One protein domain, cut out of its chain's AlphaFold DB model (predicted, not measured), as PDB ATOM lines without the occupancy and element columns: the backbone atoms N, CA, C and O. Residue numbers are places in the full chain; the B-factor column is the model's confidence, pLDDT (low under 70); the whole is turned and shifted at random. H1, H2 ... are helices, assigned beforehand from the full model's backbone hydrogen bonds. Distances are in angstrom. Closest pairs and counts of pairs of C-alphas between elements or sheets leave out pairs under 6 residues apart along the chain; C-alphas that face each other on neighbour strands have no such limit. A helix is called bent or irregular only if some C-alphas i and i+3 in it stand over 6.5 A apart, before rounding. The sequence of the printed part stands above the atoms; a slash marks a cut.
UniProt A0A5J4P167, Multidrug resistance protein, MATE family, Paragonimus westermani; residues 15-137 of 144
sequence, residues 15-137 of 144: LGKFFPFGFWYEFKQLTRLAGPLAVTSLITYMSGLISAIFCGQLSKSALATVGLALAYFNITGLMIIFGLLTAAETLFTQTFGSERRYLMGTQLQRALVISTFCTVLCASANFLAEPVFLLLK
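What this domain is: This is residues 15 to 137 of the 144 residues of the protein "Multidrug resistance protein, MATE family" of Paragonimus westermani (UniProt A0A5J4P167). Three long helices, H1, H2 and H3, run back and forth as an open zigzag. H2b, the second arm of the bent helix H2, lies side by side with H3, while H1 meets the first arm, H2a, in a V and leaves a gap between itself and the pair H2b and H3. Residues 15 to 50, of which 23 to 50 belong to H1, stand free and make most of the H1 arm of that V, and the short H4 follows the end of H3, near H2a. The printed part has 123 residues, with four named helices in the order H1, H2, H3, H4 and no named strand; the class is all helix. The whole is elongated, 62 by 35 by 24 A, and only just extended, close to loose, with a radius of gyration of the C-alphas of 20.9 A.

Where its parts are: H1, residues 23 to 58, begins at C-alpha 23 (298.616, 224.146, 163.127) and is 51.3 A long. It has a kink of 31 degrees near residue 33 and is neither bent nor irregular, but only just: C-alphas 33 and 36 are 6.1 A apart. H2, residues 60 to 97, was assigned as one helix by its hydrogen bonds but is bent, with C-alphas 76 and 79 being 7.0 A apart. Its arms are H2a, residues 60 to 76, 24.5 A, and H2b, residues 79 to 97, 27.1 A, at a steep tilt of 47 degrees. H3, residues 101 to 127, 39.4 A, begins at C-alpha 101 (302.007, 238.181, 184.249) and is irregular, with C-alphas 102 and 105 being 7.0 A apart. H4, residues 129 to 135, ends at C-alpha 135 (254.541, 254.735, 180.746).

How they stand to each other: H1 and H2a form a helical hairpin at a steep tilt of 42 degrees, opposite ways. They touch through residues 52 to 56 of H1 and 62 to 63 of H2a alone, and their closest C-alphas, those of Gly 56 and Leu 63, are 5.2 A apart. H1 is apart from H2b, H3 and H4. H2b and H3 form a second helical hairpin and touch at a shallow tilt of 1 degrees, opposite ways; their closest C-alphas, those of Thr 95 and Arg 101, are 5.8 A apart. H2a and H3 only just touch, with 3 pairs of C-alphas within 8 A, the closest being Thr 76 and Cys 122 at 6.9 A. H4 and H2a are near each other, and H3 and H4 meet only through their link. Every O i to N i+4 pair is within hydrogen-bond range in H2a, H2b and H4; the counts are 31 of 32 in H1 and 21 of 23 in H3.

The domain as a whole: The two C-alphas farthest apart, those of Gly 16 and Lys 137, are 64.0 A from each other. The printed part has no cut, and the links H1 to H2, H2 to H3 and H3 to H4 are tight. Mean pLDDT of the printed part is 85.1, and it is under 70 in residues 15 to 21 and 130 to 137.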
ATOM      1  N   LEU A  15     302.256 224.136 149.728       57.88
ATOM      2  CA  LEU A  15     301.234 223.951 150.773       57.88
ATOM      3  C   LEU A  15     301.675 224.438 152.167       57.88
ATOM      4  O   LEU A  15     300.829 224.881 152.943       57.88
ATOM      5  N   GLY A  16     302.979 224.447 152.470       54.84
ATOM      6  CA  GLY A  16     303.511 225.031 153.713       54.84
ATOM      7  C   GLY A  16     303.322 226.553 153.828       54.84
ATOM      8  O   GLY A  16     303.544 227.125 154.890       54.84
ATOM      9  N   LYS A  17     302.889 227.220 152.745       58.69
ATOM     10  CA  LYS A  17     302.562 228.654 152.735       58.69
ATOM     11  C   LYS A  17     301.147 228.945 153.251       58.69
ATOM     12  O   LYS A  17     300.889 230.069 153.667       58.69
ATOM     13  N   PHE A  18     300.244 227.958 153.213       64.62
ATOM     14  CA  PHE A  18     298.848 228.113 153.644       64.62
ATOM     15  C   PHE A  18     298.610 227.606 155.072       64.62
ATOM     16  O   PHE A  18     297.824 228.195 155.806       64.62
ATOM     17  N   PHE A  19     299.321 226.551 155.486       62.84
ATOM     18  CA  PHE A  19     299.274 226.026 156.850       62.84
ATOM     19  C   PHE A  19     300.687 225.990 157.448       62.84
ATOM     20  O   PHE A  19     301.487 225.143 157.044       62.84
ATOM     21  N   PRO A  20     301.025 226.892 158.393       66.56
ATOM     22  CA  PRO A  20     302.312 226.849 159.077       66.56
ATOM     23  C   PRO A  20     302.461 225.552 159.891       66.56
ATOM     24  O   PRO A  20     301.492 225.013 160.437       66.56
ATOM     25  N   PHE A  21     303.692 225.042 159.978       63.62
ATOM     26  CA  PHE A  21     304.030 223.874 160.795       63.62
ATOM     27  C   PHE A  21     303.654 224.134 162.263       63.62
ATOM     28  O   PHE A  21     304.106 225.112 162.850       63.62
ATOM     29  N   GLY A  22     302.807 223.276 162.847       71.38
ATOM     30  CA  GLY A  22     302.270 223.440 164.211       71.38
ATOM     31  C   GLY A  22     300.749 223.630 164.294       71.38
ATOM     32  O   GLY A  22     300.177 223.385 165.355       71.38
ATOM     33  N   PHE A  23     300.073 223.932 163.175       82.00
ATOM     34  CA  PHE A  23     298.616 224.146 163.127       82.00
ATOM     35  C   PHE A  23     297.805 223.013 163.775       82.00
ATOM     36  O   PHE A  23     296.900 223.264 164.562       82.00
ATOM     37  N   TRP A  24     298.143 221.749 163.491       84.00
ATOM     38  CA  TRP A  24     297.389 220.606 164.024       84.00
ATOM     39  C   TRP A  24     297.530 220.447 165.545       84.00
ATOM     40  O   TRP A  24     296.604 219.995 166.221       84.00
ATOM     41  N   TYR A  25     298.687 220.830 166.092       86.44
ATOM     42  CA  TYR A  25     298.946 220.798 167.529       86.44
ATOM     43  C   TYR A  25     298.145 221.890 168.248       86.44
ATOM     44  O   TYR A  25     297.401 221.580 169.183       86.44
ATOM     45  N   GLU A  26     298.211 223.129 167.754       86.94
ATOM     46  CA  GLU A  26     297.437 224.252 168.295       86.94
ATOM     47  C   GLU A  26     295.930 224.019 168.153       86.94
ATOM     48  O   GLU A  26     295.185 224.198 169.114       86.94
ATOM     49  N   PHE A  27     295.477 223.518 167.000       88.88
ATOM     50  CA  PHE A  27     294.076 223.180 166.761       88.88
ATOM     51  C   PHE A  27     293.566 222.146 167.768       88.88
ATOM     52  O   PHE A  27     292.508 222.334 168.366       88.88
ATOM     53  N   LYS A  28     294.329 221.080 168.042       89.56
ATOM     54  CA  LYS A  28     293.960 220.082 169.060       89.56
ATOM     55  C   LYS A  28     293.857 220.698 170.463       89.56
ATOM     56  O   LYS A  28     292.951 220.340 171.216       89.56
ATOM     57  N   GLN A  29     294.750 221.622 170.817       89.00
ATOM     58  CA  GLN A  29     294.726 222.330 172.102       89.00
ATOM     59  C   GLN A  29     293.532 223.281 172.223       89.00
ATOM     60  O   GLN A  29     292.818 223.236 173.226       89.00
ATOM     61  N   LEU A  30     293.267 224.074 171.184       90.56
ATOM     62  CA  LEU A  30     292.108 224.959 171.100       90.56
ATOM     63  C   LEU A  30     290.807 224.165 171.179       90.56
ATOM     64  O   LEU A  30     289.924 224.520 171.948       90.56
ATOM     65  N   THR A  31     290.709 223.044 170.463       93.12
ATOM     66  CA  THR A  31     289.506 222.198 170.462       93.12
ATOM     67  C   THR A  31     289.262 221.569 171.836       93.12
ATOM     68  O   THR A  31     288.121 221.484 172.288       93.12
ATOM     69  N   ARG A  32     290.330 221.181 172.550       94.38
ATOM     70  CA  ARG A  32     290.243 220.666 173.927       94.38
ATOM     71  C   ARG A  32     289.693 221.703 174.914       94.38
ATOM     72  O   ARG A  32     289.052 221.305 175.882       94.38
ATOM     73  N   LEU A  33     289.932 222.994 174.682       92.06
ATOM     74  CA  LEU A  33     289.393 224.089 175.498       92.06
ATOM     75  C   LEU A  33     287.998 224.537 175.030       92.06
ATOM     76  O   LEU A  33     287.105 224.739 175.846       92.06
ATOM     77  N   ALA A  34     287.791 224.652 173.720       93.12
ATOM     78  CA  ALA A  34     286.531 225.076 173.121       93.12
ATOM     79  C   ALA A  34     285.404 224.059 173.345       93.12
ATOM     80  O   ALA A  34     284.257 224.455 173.523       93.12
ATOM     81  N   GLY A  35     285.725 222.760 173.388       94.69
ATOM     82  CA  GLY A  35     284.770 221.685 173.664       94.69
ATOM     83  C   GLY A  35     283.953 221.911 174.944       94.69
ATOM     84  O   GLY A  35     282.735 222.068 174.852       94.69
ATOM     85  N   PRO A  36     284.579 221.969 176.137       95.06
ATOM     86  CA  PRO A  36     283.848 222.218 177.376       95.06
ATOM     87  C   PRO A  36     283.154 223.588 177.390       95.06
ATOM     88  O   PRO A  36     282.017 223.664 177.843       95.06
ATOM     89  N   LEU A  37     283.764 224.644 176.837       93.44
ATOM     90  CA  LEU A  37     283.141 225.976 176.760       93.44
ATOM     91  C   LEU A  37     281.842 225.978 175.938       93.44
ATOM     92  O   LEU A  37     280.843 226.578 176.348       93.44
ATOM     93  N   ALA A  38     281.834 225.283 174.798       95.25
ATOM     94  CA  ALA A  38     280.654 225.140 173.953       95.25
ATOM     95  C   ALA A  38     279.553 224.343 174.663       95.25
ATOM     96  O   ALA A  38     278.391 224.744 174.635       95.25
ATOM     97  N   VAL A  39     279.919 223.255 175.352       96.31
ATOM     98  CA  VAL A  39     278.974 222.448 176.138       96.31
ATOM     99  C   VAL A  39     278.358 223.271 177.269       96.31
ATOM    100  O   VAL A  39     277.138 223.272 177.413       96.31
ATOM    101  N   THR A  40     279.160 224.016 178.035       95.62
ATOM    102  CA  THR A  40     278.654 224.887 179.106       95.62
ATOM    103  C   THR A  40     277.689 225.933 178.559       95.62
ATOM    104  O   THR A  40     276.589 226.080 179.086       95.62
ATOM    105  N   SER A  41     278.054 226.603 177.462       93.94
ATOM    106  CA  SER A  41     277.194 227.606 176.827       93.94
ATOM    107  C   SER A  41     275.867 226.998 176.363       93.94
ATOM    108  O   SER A  41     274.802 227.562 176.609       93.94
ATOM    109  N   LEU A  42     275.912 225.814 175.745       95.44
ATOM    110  CA  LEU A  42     274.723 225.106 175.279       95.44
ATOM    111  C   LEU A  42     273.794 224.732 176.441       95.44
ATOM    112  O   LEU A  42     272.592 224.966 176.355       95.44
ATOM    113  N   ILE A  43     274.339 224.216 177.546       95.88
ATOM    114  CA  ILE A  43     273.556 223.887 178.747       95.88
ATOM    115  C   ILE A  43     272.874 225.141 179.310       95.88
ATOM    116  O   ILE A  43     271.689 225.090 179.642       95.88
ATOM    117  N   THR A  44     273.577 226.276 179.371       92.25
ATOM    118  CA  THR A  44     273.009 227.544 179.852       92.25
ATOM    119  C   THR A  44     271.839 228.015 178.985       92.25
ATOM    120  O   THR A  44     270.777 228.336 179.523       92.25
ATOM    121  N   TYR A  45     271.983 228.003 177.655       90.50
ATOM    122  CA  TYR A  45     270.889 228.385 176.754       90.50
ATOM    123  C   TYR A  45     269.702 227.423 176.841       90.50
ATOM    124  O   TYR A  45     268.556 227.866 176.913       90.50
ATOM    125  N   MET A  46     269.964 226.116 176.896       93.69
ATOM    126  CA  MET A  46     268.915 225.103 177.032       93.69
ATOM    127  C   MET A  46     268.145 225.261 178.343       93.69
ATOM    128  O   MET A  46     266.920 225.166 178.339       93.69
ATOM    129  N   SER A  47     268.827 225.573 179.449       91.38
ATOM    130  CA  SER A  47     268.156 225.833 180.726       91.38
ATOM    131  C   SER A  47     267.195 227.021 180.634       91.38
ATOM    132  O   SER A  47     266.080 226.934 181.145       91.38
ATOM    133  N   GLY A  48     267.585 228.105 179.953       87.88
ATOM    134  CA  GLY A  48     266.702 229.253 179.726       87.88
ATOM    135  C   GLY A  48     265.499 228.913 178.839       87.88
ATOM    136  O   GLY A  48     264.374 229.319 179.133       87.88
ATOM    137  N   LEU A  49     265.714 228.112 177.790       88.31
ATOM    138  CA  LEU A  49     264.647 227.651 176.896       88.31
ATOM    139  C   LEU A  49     263.620 226.783 177.622       88.31
ATOM    140  O   LEU A  49     262.420 226.985 177.448       88.31
ATOM    141  N   ILE A  50     264.068 225.849 178.462       91.12
ATOM    142  CA  ILE A  50     263.174 224.986 179.239       91.12
ATOM    143  C   ILE A  50     262.296 225.840 180.162       91.12
ATOM    144  O   ILE A  50     261.074 225.689 180.143       91.12
ATOM    145  N   SER A  51     262.878 226.796 180.896       86.56
ATOM    146  CA  SER A  51     262.114 227.729 181.738       86.56
ATOM    147  C   SER A  51     261.069 228.521 180.944       86.56
ATOM    148  O   SER A  51     259.934 228.667 181.400       86.56
ATOM    149  N   ALA A  52     261.415 228.984 179.739       85.12
ATOM    150  CA  ALA A  52     260.481 229.693 178.866       85.12
ATOM    151  C   ALA A  52     259.336 228.788 178.373       85.12
ATOM    152  O   ALA A  52     258.180 229.208 178.376       85.12
ATOM    153  N   ILE A  53     259.625 227.535 178.004       86.94
ATOM    154  CA  ILE A  53     258.618 226.554 177.566       86.94
ATOM    155  C   ILE A  53     257.634 226.241 178.700       86.94
ATOM    156  O   ILE A  53     256.423 226.279 178.481       86.94
ATOM    157  N   PHE A  54     258.129 225.997 179.918       85.50
ATOM    158  CA  PHE A  54     257.275 225.781 181.092       85.50
ATOM    159  C   PHE A  54     256.388 226.998 181.384       85.50
ATOM    160  O   PHE A  54     255.190 226.850 181.624       85.50
ATOM    161  N   CYS A  55     256.940 228.211 181.300       80.12
ATOM    162  CA  CYS A  55     256.169 229.440 181.487       80.12
ATOM    163  C   CYS A  55     255.089 229.613 180.397       80.12
ATOM    164  O   CYS A  55     253.961 230.012 180.689       80.12
ATOM    165  N   GLY A  56     255.400 229.220 179.157       81.31
ATOM    166  CA  GLY A  56     254.461 229.207 178.034       81.31
ATOM    167  C   GLY A  56     253.302 228.221 178.189       81.31
ATOM    168  O   GLY A  56     252.200 228.509 177.719       81.31
ATOM    169  N   GLN A  57     253.516 227.095 178.874       83.31
ATOM    170  CA  GLN A  57     252.453 226.132 179.184       83.31
ATOM    171  C   GLN A  57     251.508 226.620 180.294       83.31
ATOM    172  O   GLN A  57     250.331 226.271 180.270       83.31
ATOM    173  N   LEU A  58     251.986 227.443 181.238       74.88
ATOM    174  CA  LEU A  58     251.167 227.970 182.338       74.88
ATOM    175  C   LEU A  58     250.228 229.110 181.906       74.88
ATOM    176  O   LEU A  58     249.093 229.166 182.375       74.88
ATOM    177  N   SER A  59     250.670 230.036 181.040       73.81
ATOM    178  CA  SER A  59     249.808 231.085 180.466       73.81
ATOM    179  C   SER A  59     250.507 231.866 179.348       73.81
ATOM    180  O   SER A  59     251.651 232.293 179.496       73.81
ATOM    181  N   LYS A  60     249.780 232.182 178.265       77.75
ATOM    182  CA  LYS A  60     250.276 233.069 177.190       77.75
ATOM    183  C   LYS A  60     250.626 234.474 177.696       77.75
ATOM    184  O   LYS A  60     251.534 235.107 177.167       77.75
ATOM    185  N   SER A  61     249.910 234.953 178.715       77.00
ATOM    186  CA  SER A  61     250.141 236.276 179.306       77.00
ATOM    187  C   SER A  61     251.447 236.332 180.102       77.00
ATOM    188  O   SER A  61     252.215 237.273 179.933       77.00
ATOM    189  N   ALA A  62     251.749 235.287 180.879       77.44
ATOM    190  CA  ALA A  62     252.986 235.185 181.650       77.44
ATOM    191  C   ALA A  62     254.223 235.117 180.740       77.44
ATOM    192  O   ALA A  62     255.212 235.803 180.993       77.44
ATOM    193  N   LEU A  63     254.148 234.365 179.635       83.31
ATOM    194  CA  LEU A  63     255.240 234.290 178.660       83.31
ATOM    195  C   LEU A  63     255.539 235.650 178.010       83.31
ATOM    196  O   LEU A  63     256.704 236.003 177.834       83.31
ATOM    197  N   ALA A  64     254.501 236.425 177.681       82.56
ATOM    198  CA  ALA A  64     254.660 237.764 177.117       82.56
ATOM    199  C   ALA A  64     255.310 238.735 178.121       82.56
ATOM    200  O   ALA A  64     256.212 239.480 177.739       82.56
ATOM    201  N   THR A  65     254.910 238.680 179.399       80.88
ATOM    202  CA  THR A  65     255.539 239.454 180.483       80.88
ATOM    203  C   THR A  65     257.020 239.128 180.622       80.88
ATOM    204  O   THR A  65     257.863 240.021 180.570       80.88
ATOM    205  N   VAL A  66     257.348 237.840 180.758       82.62
ATOM    206  CA  VAL A  66     258.729 237.385 180.957       82.62
ATOM    207  C   VAL A  66     259.594 237.710 179.740       82.62
ATOM    208  O   VAL A  66     260.725 238.155 179.905       82.62
ATOM    209  N   GLY A  67     259.069 237.553 178.522       86.12
ATOM    210  CA  GLY A  67     259.783 237.909 177.295       86.12
ATOM    211  C   GLY A  67     260.113 239.402 177.208       86.12
ATOM    212  O   GLY A  67     261.239 239.765 176.869       86.12
ATOM    213  N   LEU A  68     259.162 240.267 177.569       85.31
ATOM    214  CA  LEU A  68     259.362 241.717 177.614       85.31
ATOM    215  C   LEU A  68     260.384 242.119 178.690       85.31
ATOM    216  O   LEU A  68     261.308 242.881 178.406       85.31
ATOM    217  N   ALA A  69     260.248 241.573 179.902       84.25
ATOM    218  CA  ALA A  69     261.171 241.817 181.007       84.25
ATOM    219  C   ALA A  69     262.597 241.366 180.654       84.25
ATOM    220  O   ALA A  69     263.560 242.104 180.866       84.25
ATOM    221  N   LEU A  70     262.732 240.187 180.040       86.88
ATOM    222  CA  LEU A  70     264.013 239.666 179.579       86.88
ATOM    223  C   LEU A  70     264.621 240.553 178.487       86.88
ATOM    224  O   LEU A  70     265.815 240.838 178.547       86.88
ATOM    225  N   ALA A  71     263.839 241.016 177.510       88.81
ATOM    226  CA  ALA A  71     264.328 241.918 176.465       88.81
ATOM    227  C   ALA A  71     264.834 243.249 177.048       88.81
ATOM    228  O   ALA A  71     265.931 243.697 176.713       88.81
ATOM    229  N   TYR A  72     264.081 243.841 177.976       87.38
ATOM    230  CA  TYR A  72     264.479 245.061 178.674       87.38
ATOM    231  C   TYR A  72     265.765 244.879 179.490       87.38
ATOM    232  O   TYR A  72     266.683 245.699 179.387       87.38
ATOM    233  N   PHE A  73     265.869 243.783 180.248       88.38
ATOM    234  CA  PHE A  73     267.059 243.465 181.037       88.38
ATOM    235  C   PHE A  73     268.284 243.197 180.152       88.38
ATOM    236  O   PHE A  73     269.399 243.607 180.484       88.38
ATOM    237  N   ASN A  74     268.082 242.558 178.992       91.12
ATOM    238  CA  ASN A  74     269.151 242.342 178.022       91.12
ATOM    239  C   ASN A  74     269.733 243.668 177.525       91.12
ATOM    240  O   ASN A  74     270.947 243.855 177.586       91.12
ATOM    241  N   ILE A  75     268.873 244.594 177.092       89.75
ATOM    242  CA  ILE A  75     269.285 245.888 176.530       89.75
ATOM    243  C   ILE A  75     269.911 246.790 177.603       89.75
ATOM    244  O   ILE A  75     270.965 247.377 177.376       89.75
ATOM    245  N   THR A  76     269.279 246.891 178.774       87.69
ATOM    246  CA  THR A  76     269.665 247.862 179.813       87.69
ATOM    247  C   THR A  76     270.827 247.378 180.678       87.69
ATOM    248  O   THR A  76     271.616 248.185 181.155       87.69
ATOM    249  N   GLY A  77     270.938 246.068 180.917       87.75
ATOM    250  CA  GLY A  77     271.921 245.494 181.839       87.75
ATOM    251  C   GLY A  77     272.946 244.603 181.148       87.75
ATOM    252  O   GLY A  77     274.145 244.891 181.176       87.75
ATOM    253  N   LEU A  78     272.484 243.507 180.540       90.44
ATOM    254  CA  LEU A  78     273.387 242.440 180.095       90.44
ATOM    255  C   LEU A  78     274.345 242.885 178.993       90.44
ATOM    256  O   LEU A  78     275.516 242.532 179.074       90.44
ATOM    257  N   MET A  79     273.913 243.677 178.004       93.12
ATOM    258  CA  MET A  79     274.821 244.116 176.932       93.12
ATOM    259  C   MET A  79     275.981 244.975 177.453       93.12
ATOM    260  O   MET A  79     277.111 244.825 176.988       93.12
ATOM    261  N   ILE A  80     275.727 245.833 178.447       91.88
ATOM    262  CA  ILE A  80     276.757 246.688 179.056       91.88
ATOM    263  C   ILE A  80     277.782 245.825 179.799       91.88
ATOM    264  O   ILE A  80     278.989 245.964 179.594       91.88
ATOM    265  N   ILE A  81     277.300 244.891 180.624       92.31
ATOM    266  CA  ILE A  81     278.151 243.979 181.399       92.31
ATOM    267  C   ILE A  81     278.955 243.072 180.462       92.31
ATOM    268  O   ILE A  81     280.153 242.877 180.666       92.31
ATOM    269  N   PHE A  82     278.321 242.547 179.412       93.12
ATOM    270  CA  PHE A  82     278.971 241.685 178.431       93.12
ATOM    271  C   PHE A  82     280.071 242.434 177.670       93.12
ATOM    272  O   PHE A  82     281.177 241.917 177.540       93.12
ATOM    273  N   GLY A  83     279.824 243.683 177.257       93.94
ATOM    274  CA  GLY A  83     280.841 244.526 176.624       93.94
ATOM    275  C   GLY A  83     282.055 244.776 177.524       93.94
ATOM    276  O   GLY A  83     283.199 244.667 177.074       93.94
ATOM    277  N   LEU A  84     281.825 245.038 178.815       93.75
ATOM    278  CA  LEU A  84     282.906 245.194 179.790       93.75
ATOM    279  C   LEU A  84     283.688 243.887 179.995       93.75
ATOM    280  O   LEU A  84     284.917 243.914 180.086       93.75
ATOM    281  N   LEU A  85     282.997 242.745 180.034       93.31
ATOM    282  CA  LEU A  85     283.617 241.430 180.180       93.31
ATOM    283  C   LEU A  85     284.499 241.077 178.975       93.31
ATOM    284  O   LEU A  85     285.637 240.659 179.171       93.31
ATOM    285  N   THR A  86     284.032 241.312 177.745       93.44
ATOM    286  CA  THR A  86     284.826 241.088 176.523       93.44
ATOM    287  C   THR A  86     286.066 241.988 176.476       93.44
ATOM    288  O   THR A  86     287.158 241.546 176.098       93.44
ATOM    289  N   ALA A  87     285.941 243.247 176.910       93.25
ATOM    290  CA  ALA A  87     287.085 244.147 177.032       93.25
ATOM    291  C   ALA A  87     288.095 243.636 178.078       93.25
ATOM    292  O   ALA A  87     289.302 243.611 177.819       93.25
ATOM    293  N   ALA A  88     287.614 243.170 179.234       92.50
ATOM    294  CA  ALA A  88     288.456 242.597 180.281       92.50
ATOM    295  C   ALA A  88     289.169 241.313 179.820       92.50
ATOM    296  O   ALA A  88     290.370 241.175 180.042       92.50
ATOM    297  N   GLU A  89     288.474 240.411 179.119       90.12
ATOM    298  CA  GLU A  89     289.046 239.186 178.538       90.12
ATOM    299  C   GLU A  89     290.205 239.499 177.580       90.12
ATOM    300  O   GLU A  89     291.273 238.877 177.646       90.12
ATOM    301  N   THR A  90     290.039 240.534 176.750       92.56
ATOM    302  CA  THR A  90     291.096 241.020 175.855       92.56
ATOM    303  C   THR A  90     292.318 241.492 176.650       92.56
ATOM    304  O   THR A  90     293.445 241.080 176.360       92.56
ATOM    305  N   LEU A  91     292.118 242.305 177.694       90.38
ATOM    306  CA  LEU A  91     293.204 242.782 178.561       90.38
ATOM    307  C   LEU A  91     293.912 241.638 179.303       90.38
ATOM    308  O   LEU A  91     295.139 241.656 179.437       90.38
ATOM    309  N   PHE A  92     293.169 240.638 179.783       90.06
ATOM    310  CA  PHE A  92     293.747 239.478 180.460       90.06
ATOM    311  C   PHE A  92     294.599 238.647 179.514       90.06
ATOM    312  O   PHE A  92     295.716 238.279 179.879       90.06
ATOM    313  N   THR A  93     294.126 238.425 178.290       90.31
ATOM    314  CA  THR A  93     294.875 237.697 177.260       90.31
ATOM    315  C   THR A  93     296.172 238.427 176.907       90.31
ATOM    316  O   THR A  93     297.239 237.812 176.870       90.31
ATOM    317  N   GLN A  94     296.126 239.756 176.755       90.75
ATOM    318  CA  GLN A  94     297.323 240.573 176.518       90.75
ATOM    319  C   GLN A  94     298.307 240.517 177.695       90.75
ATOM    320  O   GLN A  94     299.509 240.331 177.506       90.75
ATOM    321  N   THR A  95     297.804 240.631 178.926       88.50
ATOM    322  CA  THR A  95     298.639 240.595 180.137       88.50
ATOM    323  C   THR A  95     299.282 239.220 180.321       88.50
ATOM    324  O   THR A  95     300.460 239.137 180.672       88.50
ATOM    325  N   PHE A  96     298.544 238.147 180.026       87.38
ATOM    326  CA  PHE A  96     299.038 236.773 180.051       87.38
ATOM    327  C   PHE A  96     300.106 236.517 178.975       87.38
ATOM    328  O   PHE A  96     301.076 235.804 179.225       87.38
ATOM    329  N   GLY A  97     299.971 237.124 177.794       87.88
ATOM    330  CA  GLY A  97     300.985 237.070 176.737       87.88
ATOM    331  C   GLY A  97     302.252 237.882 177.036       87.88
ATOM    332  O   GLY A  97     303.322 237.538 176.545       87.88
ATOM    333  N   SER A  98     302.155 238.931 177.858       88.25
ATOM    334  CA  SER A  98     303.279 239.815 178.204       88.25
ATOM    335  C   SER A  98     304.214 239.238 179.281       88.25
ATOM    336  O   SER A  98     303.836 238.346 180.041       88.25
ATOM    337  N   GLU A  99     305.410 239.817 179.440       84.94
ATOM    338  CA  GLU A  99     306.313 239.491 180.563       84.94
ATOM    339  C   GLU A  99     305.747 239.891 181.942       84.94
ATOM    340  O   GLU A  99     306.233 239.446 182.982       84.94
ATOM    341  N   ARG A 100     304.681 240.703 181.990       82.31
ATOM    342  CA  ARG A 100     304.110 241.258 183.228       82.31
ATOM    343  C   ARG A 100     302.955 240.430 183.796       82.31
ATOM    344  O   ARG A 100     301.998 240.980 184.340       82.31
ATOM    345  N   ARG A 101     303.048 239.099 183.734       82.38
ATOM    346  CA  ARG A 101     302.007 238.181 184.249       82.38
ATOM    347  C   ARG A 101     301.693 238.382 185.735       82.38
ATOM    348  O   ARG A 101     300.567 238.150 186.160       82.38
ATOM    349  N   TYR A 102     302.661 238.864 186.518       85.94
ATOM    350  CA  TYR A 102     302.488 239.150 187.946       85.94
ATOM    351  C   TYR A 102     301.444 240.249 188.231       85.94
ATOM    352  O   TYR A 102     300.860 240.269 189.310       85.94
ATOM    353  N   LEU A 103     301.157 241.131 187.264       85.75
ATOM    354  CA  LEU A 103     300.153 242.197 187.398       85.75
ATOM    355  C   LEU A 103     298.714 241.718 187.151       85.75
ATOM    356  O   LEU A 103     297.772 242.491 187.338       85.75
ATOM    357  N   MET A 104     298.518 240.459 186.744       89.44
ATOM    358  CA  MET A 104     297.201 239.916 186.399       89.44
ATOM    359  C   MET A 104     296.210 240.000 187.568       89.44
ATOM    360  O   MET A 104     295.050 240.343 187.359       89.44
ATOM    361  N   GLY A 105     296.673 239.776 188.805       89.44
ATOM    362  CA  GLY A 105     295.828 239.882 189.999       89.44
ATOM    363  C   GLY A 105     295.297 241.300 190.232       89.44
ATOM    364  O   GLY A 105     294.110 241.486 190.492       89.44
ATOM    365  N   THR A 106     296.144 242.318 190.066       90.75
ATOM    366  CA  THR A 106     295.738 243.724 190.216       90.75
ATOM    367  C   THR A 106     294.776 244.152 189.108       90.75
ATOM    368  O   THR A 106     293.833 244.899 189.367       90.75
ATOM    369  N   GLN A 107     294.972 243.661 187.878       90.69
ATOM    370  CA  GLN A 107     294.034 243.912 186.780       90.69
ATOM    371  C   GLN A 107     292.678 243.249 187.026       90.69
ATOM    372  O   GLN A 107     291.646 243.875 186.796       90.69
ATOM    373  N   LEU A 108     292.667 242.023 187.558       91.12
ATOM    374  CA  LEU A 108     291.435 241.327 187.920       91.12
ATOM    375  C   LEU A 108     290.658 242.097 188.993       91.12
ATOM    376  O   LEU A 108     289.465 242.327 188.831       91.12
ATOM    377  N   GLN A 109     291.332 242.559 190.050       94.69
ATOM    378  CA  GLN A 109     290.700 243.367 191.099       94.69
ATOM    379  C   GLN A 109     290.086 244.656 190.540       94.69
ATOM    380  O   GLN A 109     288.951 244.987 190.868       94.69
ATOM    381  N   ARG A 110     290.800 245.364 189.657       93.06
ATOM    382  CA  ARG A 110     290.286 246.578 189.005       93.06
ATOM    383  C   ARG A 110     289.072 246.286 188.127       93.06
ATOM    384  O   ARG A 110     288.070 246.985 188.239       93.06
ATOM    385  N   ALA A 111     289.141 245.246 187.298       92.69
ATOM    386  CA  ALA A 111     288.027 244.828 186.452       92.69
ATOM    387  C   ALA A 111     286.797 244.438 187.286       92.69
ATOM    388  O   ALA A 111     285.683 244.831 186.947       92.69
ATOM    389  N   LEU A 112     286.996 243.738 188.408       92.44
ATOM    390  CA  LEU A 112     285.926 243.391 189.342       92.44
ATOM    391  C   LEU A 112     285.285 244.636 189.957       92.44
ATOM    392  O   LEU A 112     284.069 244.752 189.912       92.44
ATOM    393  N   VAL A 113     286.070 245.596 190.454       95.00
ATOM    394  CA  VAL A 113     285.532 246.842 191.033       95.00
ATOM    395  C   VAL A 113     284.702 247.621 190.008       95.00
ATOM    396  O   VAL A 113     283.587 248.043 190.315       95.00
ATOM    397  N   ILE A 114     285.210 247.773 188.782       93.81
ATOM    398  CA  ILE A 114     284.496 248.474 187.703       93.81
ATOM    399  C   ILE A 114     283.209 247.720 187.336       93.81
ATOM    400  O   ILE A 114     282.153 248.337 187.194       93.81
ATOM    401  N   SER A 115     283.277 246.391 187.232       91.56
ATOM    402  CA  SER A 115     282.125 245.543 186.908       91.56
ATOM    403  C   SER A 115     281.054 245.567 188.002       91.56
ATOM    404  O   SER A 115     279.869 245.721 187.705       91.56
ATOM    405  N   THR A 116     281.447 245.510 189.278       91.88
ATOM    406  CA  THR A 116     280.528 245.633 190.415       91.88
ATOM    407  C   THR A 116     279.848 246.996 190.421       91.88
ATOM    408  O   THR A 116     278.627 247.059 190.541       91.88
ATOM    409  N   PHE A 117     280.602 248.080 190.228       93.88
ATOM    410  CA  PHE A 117     280.030 249.424 190.165       93.88
ATOM    411  C   PHE A 117     279.026 249.561 189.013       93.88
ATOM    412  O   PHE A 117     277.906 250.026 189.217       93.88
ATOM    413  N   CYS A 118     279.380 249.072 187.823       91.69
ATOM    414  CA  CYS A 118     278.491 249.074 186.664       91.69
ATOM    415  C   CYS A 118     277.222 248.244 186.905       91.69
ATOM    416  O   CYS A 118     276.125 248.696 186.595       91.69
ATOM    417  N   THR A 119     277.343 247.078 187.541       89.00
ATOM    418  CA  THR A 119     276.194 246.223 187.874       89.00
ATOM    419  C   THR A 119     275.255 246.902 188.870       89.00
ATOM    420  O   THR A 119     274.042 246.819 188.705       89.00
ATOM    421  N   VAL A 120     275.784 247.616 189.868       91.50
ATOM    422  CA  VAL A 120     274.973 248.392 190.822       91.50
ATOM    423  C   VAL A 120     274.234 249.531 190.117       91.50
ATOM    424  O   VAL A 120     273.039 249.715 190.351       91.50
ATOM    425  N   LEU A 121     274.898 250.250 189.205       89.88
ATOM    426  CA  LEU A 121     274.251 251.283 188.391       89.88
ATOM    427  C   LEU A 121     273.133 250.693 187.522       89.88
ATOM    428  O   LEU A 121     272.008 251.188 187.557       89.88
ATOM    429  N   CYS A 122     273.401 249.594 186.814       87.81
ATOM    430  CA  CYS A 122     272.392 248.898 186.021       87.81
ATOM    431  C   CYS A 122     271.229 248.410 186.895       87.81
ATOM    432  O   CYS A 122     270.074 248.603 186.528       87.81
ATOM    433  N   ALA A 123     271.493 247.823 188.065       87.44
ATOM    434  CA  ALA A 123     270.454 247.368 188.988       87.44
ATOM    435  C   ALA A 123     269.576 248.529 189.477       87.44
ATOM    436  O   ALA A 123     268.354 248.410 189.481       87.44
ATOM    437  N   SER A 124     270.180 249.674 189.810       85.31
ATOM    438  CA  SER A 124     269.433 250.874 190.204       85.31
ATOM    439  C   SER A 124     268.546 251.412 189.076       85.31
ATOM    440  O   SER A 124     267.398 251.775 189.320       85.31
ATOM    441  N   ALA A 125     269.027 251.376 187.827       83.06
ATOM    442  CA  ALA A 125     268.240 251.756 186.657       83.06
ATOM    443  C   ALA A 125     267.078 250.781 186.399       83.06
ATOM    444  O   ALA A 125     265.973 251.213 186.081       83.06
ATOM    445  N   ASN A 126     267.299 249.476 186.600       81.19
ATOM    446  CA  ASN A 126     266.255 248.454 186.475       81.19
ATOM    447  C   ASN A 126     265.223 248.521 187.616       81.19
ATOM    448  O   ASN A 126     264.078 248.139 187.413       81.19
ATOM    449  N   PHE A 127     265.571 249.047 188.794       78.69
ATOM    450  CA  PHE A 127     264.595 249.293 189.865       78.69
ATOM    451  C   PHE A 127     263.571 250.376 189.472       78.69
ATOM    452  O   PHE A 127     262.438 250.373 189.941       78.69
ATOM    453  N   LEU A 128     263.946 251.268 188.550       74.19
ATOM    454  CA  LEU A 128     263.056 252.243 187.914       74.19
ATOM    455  C   LEU A 128     262.321 251.683 186.680       74.19
ATOM    456  O   LEU A 128     261.676 252.443 185.961       74.19
ATOM    457  N   ALA A 129     262.384 250.378 186.410       70.50
ATOM    458  CA  ALA A 129     261.702 249.788 185.257       70.50
ATOM    459  C   ALA A 129     260.170 249.800 185.399       70.50
ATOM    460  O   ALA A 129     259.467 249.949 184.402       70.50
ATOM    461  N   GLU A 130     259.648 249.704 186.625       66.38
ATOM    462  CA  GLU A 130     258.208 249.719 186.929       66.38
ATOM    463  C   GLU A 130     257.478 250.939 186.318       66.38
ATOM    464  O   GLU A 130     256.538 250.752 185.539       66.38
ATOM    465  N   PRO A 131     257.927 252.196 186.533       62.22
ATOM    466  CA  PRO A 131     257.320 253.356 185.885       62.22
ATOM    467  C   PRO A 131     257.550 253.406 184.368       62.22
ATOM    468  O   PRO A 131     256.700 253.939 183.661       62.22
ATOM    469  N   VAL A 132     258.644 252.841 183.839       65.50
ATOM    470  CA  VAL A 132     258.897 252.786 182.384       65.50
ATOM    471  C   VAL A 132     257.880 251.878 181.690       65.50
ATOM    472  O   VAL A 132     257.324 252.251 180.657       65.50
ATOM    473  N   PHE A 133     257.575 250.721 182.277       64.81
ATOM    474  CA  PHE A 133     256.565 249.808 181.741       64.81
ATOM    475  C   PHE A 133     255.136 250.351 181.876       64.81
ATOM    476  O   PHE A 133     254.327 250.160 180.965       64.81
ATOM    477  N   LEU A 134     254.839 251.096 182.946       63.25
ATOM    478  CA  LEU A 134     253.567 251.814 183.095       63.25
ATOM    479  C   LEU A 134     253.424 252.967 182.083       63.25
ATOM    480  O   LEU A 134     252.335 253.184 181.548       63.25
ATOM    481  N   LEU A 135     254.517 253.669 181.757       61.22
ATOM    482  CA  LEU A 135     254.541 254.735 180.746       61.22
ATOM    483  C   LEU A 135     254.312 254.193 179.323       61.22
ATOM    484  O   LEU A 135     253.678 254.851 178.499       61.22
ATOM    485  N   LEU A 136     254.777 252.971 179.048       63.91
ATOM    486  CA  LEU A 136     254.579 252.267 177.775       63.91
ATOM    487  C   LEU A 136     253.142 251.742 177.572       63.91
ATOM    488  O   LEU A 136     252.874 251.086 176.567       63.91
ATOM    489  N   LYS A 137     252.193 252.055 178.476       61.06
ATOM    490  CA  LYS A 137     250.776 251.644 178.388       61.06
ATOM    491  C   LYS A 137     250.568 250.117 178.334       61.06
ATOM    492  O   LYS A 137     249.518 249.651 177.888       61.06
TER     493      LYS A 137